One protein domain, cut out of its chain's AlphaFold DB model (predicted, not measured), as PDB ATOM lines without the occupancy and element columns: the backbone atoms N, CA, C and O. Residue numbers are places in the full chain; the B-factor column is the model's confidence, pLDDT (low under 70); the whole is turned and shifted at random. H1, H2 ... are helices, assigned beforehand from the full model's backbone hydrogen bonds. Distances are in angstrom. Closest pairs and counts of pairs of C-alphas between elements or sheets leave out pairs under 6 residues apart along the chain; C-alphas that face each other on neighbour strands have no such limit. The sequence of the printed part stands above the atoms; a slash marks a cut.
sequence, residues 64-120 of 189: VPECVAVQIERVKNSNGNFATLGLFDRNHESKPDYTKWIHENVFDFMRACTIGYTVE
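This is residues 64 to 120 of the 189 residues of a protein of Lactococcus lactis (UniProt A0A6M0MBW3). H1 packs against two shorter helices, H2 near its first residues and H3 farther along, while H2 and H3 meet at a corner; a wide loop, residues 78 to 97, swings from H1 round to H2. The 57 printed residues hold three named helices, in the order H1, H2, H3, and no named strand: all helix. The whole is compact, radius of gyration of the C-alphas 10.5 A, spanning 30 by 24 by 17 A.

H1, residues 66 to 77, begins at C-alpha 66 (29.674, 69.413, 107.573) and measures 16.9 A. H2 is residues 98 to 104, 9.9 A. H3, residues 106 to 115, 14.2 A, ends at C-alpha 115 (41.718, 67.756, 95.619).

H1 touches H2 with residues 67 to 68 alone, about perpendicular at 89 degrees; the closest C-alphas, Val 68 and Tyr 98, are 5.2 A apart. H1 touches H3 with residues 72 to 76 alone, at a steep tilt of 56 degrees, the same way; the closest C-alphas, Ile 72 and Cys 113, are 5.8 A apart. H2 and H3 are close but not clearly touching, closest at the C-alphas of Ile 102 and Phe 109, 6.1 A; at 71 degrees they are only just about perpendicular. Every O i to N i+4 pair is within hydrogen-bond range in H2 and H3, and 7 of 8 in H1.

The C-alphas of Glu 93 and Ile 115, 30.1 A, are the two farthest apart; those of Val 64 and Glu 120, first and last printed, are 5.6 A apart. The link H1 to H2 is long, H2 to H3 tight. The printed part has no cut; pLDDT is under 70 at residue 84 and residues 90 to 96.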
ATOM      1  N   VAL A  64      35.790  65.514 106.118       91.25
ATOM      2  CA  VAL A  64      35.612  66.779 106.844       91.25
ATOM      3  C   VAL A  64      34.219  66.869 107.467       91.25
ATOM      4  O   VAL A  64      33.252  66.414 106.855       91.25
ATOM      5  N   PRO A  65      34.068  67.507 108.639       88.12
ATOM      6  CA  PRO A  65      32.756  67.799 109.202       88.12
ATOM      7  C   PRO A  65      31.922  68.702 108.288       88.12
ATOM      8  O   PRO A  65      32.456  69.547 107.561       88.12
ATOM      9  N   GLU A  66      30.597  68.609 108.385       86.44
ATOM     10  CA  GLU A  66      29.674  69.413 107.573       86.44
ATOM     11  C   GLU A  66      29.891  70.928 107.756       86.44
ATOM     12  O   GLU A  66      29.918  71.693 106.789       86.44
ATOM     13  N   CYS A  67      30.163  71.380 108.985       84.06
ATOM     14  CA  CYS A  67      30.438  72.791 109.269       84.06
ATOM     15  C   CYS A  67      31.718  73.311 108.579       84.06
ATOM     16  O   CYS A  67      31.808  74.500 108.249       84.06
ATOM     17  N   VAL A  68      32.687  72.423 108.324       89.50
ATOM     18  CA  VAL A  68      33.935  72.709 107.603       89.50
ATOM     19  C   VAL A  68      33.703  72.679 106.092       89.50
ATOM     20  O   VAL A  68      34.214  73.557 105.395       89.50
ATOM     21  N   ALA A  69      32.883  71.749 105.589       90.75
ATOM     22  CA  ALA A  69      32.478  71.697 104.181       90.75
ATOM     23  C   ALA A  69      31.900  73.039 103.701       90.75
ATOM     24  O   ALA A  69      32.306  73.563 102.661       90.75
ATOM     25  N   VAL A  70      31.056  73.676 104.522       89.38
ATOM     26  CA  VAL A  70      30.522  75.024 104.252       89.38
ATOM     27  C   VAL A  70      31.637  76.064 104.074       89.38
ATOM     28  O   VAL A  70      31.530  76.947 103.220       89.38
ATOM     29  N   GLN A  71      32.723  75.983 104.851       89.31
ATOM     30  CA  GLN A  71      33.852  76.907 104.697       89.31
ATOM     31  C   GLN A  71      34.662  76.618 103.435       89.31
ATOM     32  O   GLN A  71      35.099  77.559 102.776       89.31
ATOM     33  N   ILE A  72      34.827  75.348 103.059       90.69
ATOM     34  CA  ILE A  72      35.507  74.975 101.812       90.69
ATOM     35  C   ILE A  72      34.749  75.542 100.604       90.69
ATOM     36  O   ILE A  72      35.361  76.124  99.709       90.69
ATOM     37  N   GLU A  73      33.417  75.471 100.599       90.12
ATOM     38  CA  GLU A  73      32.607  76.096  99.544       90.12
ATOM     39  C   GLU A  73      32.734  77.628  99.539       90.12
ATOM     40  O   GLU A  73      32.836  78.246  98.477       90.12
ATOM     41  N   ARG A  74      32.825  78.269 100.712       88.31
ATOM     42  CA  ARG A  74      33.112  79.713 100.800       88.31
ATOM     43  C   ARG A  74      34.479  80.073 100.220       88.31
ATOM     44  O   ARG A  74      34.577  81.086  99.536       88.31
ATOM     45  N   VAL A  75      35.502  79.251 100.457       89.50
ATOM     46  CA  VAL A  75      36.845  79.421  99.876       89.50
ATOM     47  C   VAL A  75      36.797  79.305  98.354       89.50
ATOM     48  O   VAL A  75      37.382  80.134  97.657       89.50
ATOM     49  N   LYS A  76      36.074  78.318  97.811       86.69
ATOM     50  CA  LYS A  76      35.898  78.182  96.355       86.69
ATOM     51  C   LYS A  76      35.236  79.425  95.757       86.69
ATOM     52  O   LYS A  76      35.725  79.964  94.769       86.69
ATOM     53  N   ASN A  77      34.191  79.929  96.411       87.00
ATOM     54  CA  ASN A  77      33.472  81.133  95.988       87.00
ATOM     55  C   ASN A  77      34.279  82.432  96.166       87.00
ATOM     56  O   ASN A  77      33.942  83.444  95.555       87.00
ATOM     57  N   SER A  78      35.345  82.422  96.973       83.69
ATOM     58  CA  SER A  78      36.258  83.558  97.160       83.69
ATOM     59  C   SER A  78      37.515  83.487  96.282       83.69
ATOM     60  O   SER A  78      38.494  84.183  96.561       83.69
ATOM     61  N   ASN A  79      37.518  82.651  95.235       83.06
ATOM     62  CA  ASN A  79      38.690  82.359  94.399       83.06
ATOM     63  C   ASN A  79      39.908  81.880  95.217       83.06
ATOM     64  O   ASN A  79      41.050  82.224  94.911       83.06
ATOM     65  N   GLY A  80      39.678  81.105  96.278       79.56
ATOM     66  CA  GLY A  80      40.748  80.576  97.123       79.56
ATOM     67  C   GLY A  80      41.305  81.577  98.137       79.56
ATOM     68  O   GLY A  80      42.394  81.364  98.667       79.56
ATOM     69  N   ASN A  81      40.605  82.680  98.421       81.00
ATOM     70  CA  ASN A  81      41.075  83.651  99.404       81.00
ATOM     71  C   ASN A  81      40.683  83.241 100.831       81.00
ATOM     72  O   ASN A  81      39.555  83.459 101.279       81.00
ATOM     73  N   PHE A  82      41.648  82.669 101.551       78.88
ATOM     74  CA  PHE A  82      41.496  82.243 102.944       78.88
ATOM     75  C   PHE A  82      41.576  83.402 103.951       78.88
ATOM     76  O   PHE A  82      40.945  83.351 105.007       78.88
ATOM     77  N   ALA A  83      42.342  84.453 103.636       71.44
ATOM     78  CA  ALA A  83      42.605  85.564 104.551       71.44
ATOM     79  C   ALA A  83      41.370  86.455 104.735       71.44
ATOM     80  O   ALA A  83      41.031  86.813 105.860       71.44
ATOM     81  N   THR A  84      40.644  86.744 103.650       68.38
ATOM     82  CA  THR A  84      39.388  87.515 103.715       68.38
ATOM     83  C   THR A  84      38.284  86.792 104.476       68.38
ATOM     84  O   THR A  84      37.368  87.433 104.976       68.38
ATOM     85  N   LEU A  85      38.366  85.464 104.573       71.19
ATOM     86  CA  LEU A  85      37.404  84.643 105.306       71.19
ATOM     87  C   LEU A  85      37.760  84.488 106.795       71.19
ATOM     88  O   LEU A  85      36.986  83.891 107.540       71.19
ATOM     89  N   GLY A  86      38.911  85.008 107.244       73.44
ATOM     90  CA  GLY A  86      39.317  84.965 108.652       73.44
ATOM     91  C   GLY A  86      39.426  83.545 109.226       73.44
ATOM     92  O   GLY A  86      39.244  83.357 110.434       73.44
ATOM     93  N   LEU A  87      39.690  82.546 108.371       74.69
ATOM     94  CA  LEU A  87      39.645  81.118 108.723       74.69
ATOM     95  C   LEU A  87      40.787  80.674 109.646       74.69
ATOM     96  O   LEU A  87      40.664  79.652 110.308       74.69
ATOM     97  N   PHE A  88      41.864  81.458 109.716       72.00
ATOM     98  CA  PHE A  88      43.040  81.187 110.553       72.00
ATOM     99  C   PHE A  88      43.233  82.215 111.677       72.00
ATOM    100  O   PHE A  88      44.312  82.301 112.268       72.00
ATOM    101  N   ASP A  89      42.224  83.049 111.941       70.06
ATOM    102  CA  ASP A  89      42.335  84.067 112.984       70.06
ATOM    103  C   ASP A  89      42.340  83.417 114.374       70.06
ATOM    104  O   ASP A  89      41.424  82.664 114.711       70.06
ATOM    105  N   ARG A  90      43.338  83.758 115.198       59.38
ATOM    106  CA  ARG A  90      43.660  83.060 116.461       59.38
ATOM    107  C   ARG A  90      42.640  83.240 117.595       59.38
ATOM    108  O   ARG A  90      42.680  82.480 118.564       59.38
ATOM    109  N   ASN A  91      41.721  84.201 117.481       60.97
ATOM    110  CA  ASN A  91      40.619  84.388 118.433       60.97
ATOM    111  C   ASN A  91      39.508  83.355 118.185       60.97
ATOM    112  O   ASN A  91      38.480  83.661 117.584       60.97
ATOM    113  N   HIS A  92      39.743  82.119 118.624       56.38
ATOM    114  CA  HIS A  92      38.802  81.001 118.515       56.38
ATOM    115  C   HIS A  92      37.781  80.950 119.665       56.38
ATOM    116  O   HIS A  92      36.747  80.311 119.514       56.38
ATOM    117  N   GLU A  93      38.028  81.652 120.778       52.44
ATOM    118  CA  GLU A  93      37.183  81.636 121.989       52.44
ATOM    119  C   GLU A  93      35.752  82.167 121.764       52.44
ATOM    120  O   GLU A  93      34.881  81.975 122.607       52.44
ATOM    121  N   SER A  94      35.484  82.797 120.615       54.50
ATOM    122  CA  SER A  94      34.152  83.253 120.194       54.50
ATOM    123  C   SER A  94      33.678  82.661 118.860       54.50
ATOM    124  O   SER A  94      32.685  83.137 118.304       54.50
ATOM    125  N   LYS A  95      34.388  81.668 118.303       59.25
ATOM    126  CA  LYS A  95      34.161  81.193 116.931       59.25
ATOM    127  C   LYS A  95      33.507  79.807 116.857       59.25
ATOM    128  O   LYS A  95      33.654  79.016 117.781       59.25
ATOM    129  N   PRO A  96      32.803  79.500 115.749       63.44
ATOM    130  CA  PRO A  96      32.073  78.243 115.589       63.44
ATOM    131  C   PRO A  96      33.013  77.032 115.486       63.44
ATOM    132  O   PRO A  96      34.174  77.183 115.089       63.44
ATOM    133  N   ASP A  97      32.472  75.840 115.753       71.56
ATOM    134  CA  ASP A  97      33.184  74.551 115.863       71.56
ATOM    135  C   ASP A  97      34.164  74.240 114.715       71.56
ATOM    136  O   ASP A  97      35.189  73.588 114.926       71.56
ATOM    137  N   TYR A  98      33.934  74.774 113.511       80.88
ATOM    138  CA  TYR A  98      34.836  74.578 112.372       80.88
ATOM    139  C   TYR A  98      36.229  75.199 112.572       80.88
ATOM    140  O   TYR A  98      37.196  74.719 111.988       80.88
ATOM    141  N   THR A  99      36.366  76.271 113.364       82.06
ATOM    142  CA  THR A  99      37.649  76.995 113.490       82.06
ATOM    143  C   THR A  99      38.675  76.133 114.214       82.06
ATOM    144  O   THR A  99      39.811  76.003 113.760       82.06
ATOM    145  N   LYS A 100      38.249  75.480 115.300       82.56
ATOM    146  CA  LYS A 100      39.072  74.521 116.038       82.56
ATOM    147  C   LYS A 100      39.508  73.368 115.130       82.56
ATOM    148  O   LYS A 100      40.701  73.094 115.043       82.56
ATOM    149  N   TRP A 101      38.565  72.782 114.388       87.25
ATOM    150  CA  TRP A 101      38.866  71.685 113.466       87.25
ATOM    151  C   TRP A 101      39.889  72.088 112.400       87.25
ATOM    152  O   TRP A 101      40.847  71.355 112.182       87.25
ATOM    153  N   ILE A 102      39.739  73.261 111.771       88.81
ATOM    154  CA  ILE A 102      40.683  73.750 110.752       88.81
ATOM    155  C   ILE A 102      42.082  73.936 111.345       88.81
ATOM    156  O   ILE A 102      43.058  73.576 110.695       88.81
ATOM    157  N   HIS A 103      42.200  74.475 112.561       84.81
ATOM    158  CA  HIS A 103      43.497  74.649 113.221       84.81
ATOM    159  C   HIS A 103      44.173  73.321 113.579       84.81
ATOM    160  O   HIS A 103      45.394  73.214 113.466       84.81
ATOM    161  N   GLU A 104      43.399  72.318 113.989       86.81
ATOM    162  CA  GLU A 104      43.907  70.978 114.307       86.81
ATOM    163  C   GLU A 104      44.211  70.159 113.035       86.81
ATOM    164  O   GLU A 104      45.135  69.350 113.036       86.81
ATOM    165  N   ASN A 105      43.508  70.429 111.927       90.12
ATOM    166  CA  ASN A 105      43.553  69.658 110.677       90.12
ATOM    167  C   ASN A 105      43.905  70.529 109.455       90.12
ATOM    168  O   ASN A 105      43.343  70.365 108.372       90.12
ATOM    169  N   VAL A 106      44.848  71.471 109.600       89.50
ATOM    170  CA  VAL A 106      45.201  72.441 108.536       89.50
ATOM    171  C   VAL A 106      45.563  71.743 107.222       89.50
ATOM    172  O   VAL A 106      45.150  72.186 106.150       89.50
ATOM    173  N   PHE A 107      46.319  70.646 107.287       90.31
ATOM    174  CA  PHE A 107      46.726  69.900 106.096       90.31
ATOM    175  C   PHE A 107      45.535  69.269 105.376       90.31
ATOM    176  O   PHE A 107      45.411  69.437 104.162       90.31
ATOM    177  N   ASP A 108      44.635  68.611 106.106       91.81
ATOM    178  CA  ASP A 108      43.438  68.008 105.521       91.81
ATOM    179  C   ASP A 108      42.466  69.062 105.003       91.81
ATOM    180  O   ASP A 108      41.895  68.878 103.934       91.81
ATOM    181  N   PHE A 109      42.352  70.213 105.670       91.81
ATOM    182  CA  PHE A 109      41.575  71.346 105.174       91.81
ATOM    183  C   PHE A 109      42.117  71.890 103.841       91.81
ATOM    184  O   PHE A 109      41.366  72.089 102.882       91.81
ATOM    185  N   MET A 110      43.433  72.105 103.743       90.94
ATOM    186  CA  MET A 110      44.069  72.580 102.507       90.94
ATOM    187  C   MET A 110      43.946  71.550 101.382       90.94
ATOM    188  O   MET A 110      43.682  71.897 100.226       90.94
ATOM    189  N   ARG A 111      44.089  70.267 101.723       91.50
ATOM    190  CA  ARG A 111      43.898  69.149 100.802       91.50
ATOM    191  C   ARG A 111      42.448  69.087 100.321       91.50
ATOM    192  O   ARG A 111      42.228  69.036  99.115       91.50
ATOM    193  N   ALA A 112      41.483  69.239 101.221       92.31
ATOM    194  CA  ALA A 112      40.057  69.291 100.921       92.31
ATOM    195  C   ALA A 112      39.703  70.417  99.935       92.31
ATOM    196  O   ALA A 112      38.937  70.211  98.991       92.31
ATOM    197  N   CYS A 113      40.319  71.590 100.102       91.50
ATOM    198  CA  CYS A 113      40.150  72.722  99.188       91.50
ATOM    199  C   CYS A 113      40.740  72.473  97.790       91.50
ATOM    200  O   CYS A 113      40.291  73.089  96.827       91.50
ATOM    201  N   THR A 114      41.742  71.595  97.674       88.81
ATOM    202  CA  THR A 114      42.540  71.423  96.447       88.81
ATOM    203  C   THR A 114      42.120  70.202  95.634       88.81
ATOM    204  O   THR A 114      41.928  70.307  94.426       88.81
ATOM    205  N   ILE A 115      41.995  69.042  96.281       88.50
ATOM    206  CA  ILE A 115      41.718  67.756  95.619       88.50
ATOM    207  C   ILE A 115      40.294  67.240  95.878       88.50
ATOM    208  O   ILE A 115      39.922  66.197  95.348       88.50
ATOM    209  N   GLY A 116      39.494  67.969  96.663       90.25
ATOM    210  CA  GLY A 116      38.146  67.568  97.072       90.25
ATOM    211  C   GLY A 116      38.113  66.872  98.433       90.25
ATOM    212  O   GLY A 116      39.147  66.649  99.058       90.25
ATOM    213  N   TYR A 117      36.908  66.556  98.904       93.44
ATOM    214  CA  TYR A 117      36.654  65.999 100.233       93.44
ATOM    215  C   TYR A 117      35.398  65.129 100.245       93.44
ATOM    216  O   TYR A 117      34.547  65.238  99.360       93.44
ATOM    217  N   THR A 118      35.275  64.300 101.274       91.81
ATOM    218  CA  THR A 118      34.019  63.659 101.670       91.81
ATOM    219  C   THR A 118      33.522  64.301 102.958       91.81
ATOM    220  O   THR A 118      34.315  64.731 103.793       91.81
ATOM    221  N   VAL A 119      32.205  64.419 103.114       89.25
ATOM    222  CA  VAL A 119      31.620  64.911 104.367       89.25
ATOM    223  C   VAL A 119      31.475  63.736 105.324       89.25
ATOM    224  O   VAL A 119      31.021  62.665 104.916       89.25
ATOM    225  N   GLU A 120      31.880  63.930 106.575       83.69
ATOM    226  CA  GLU A 120      31.614  62.991 107.659       83.69
ATOM    227  C   GLU A 120      30.103  62.758 107.752       83.69
ATOM    228  O   GLU A 120      29.336  63.698 107.958       83.69
TER     229      GLU A 120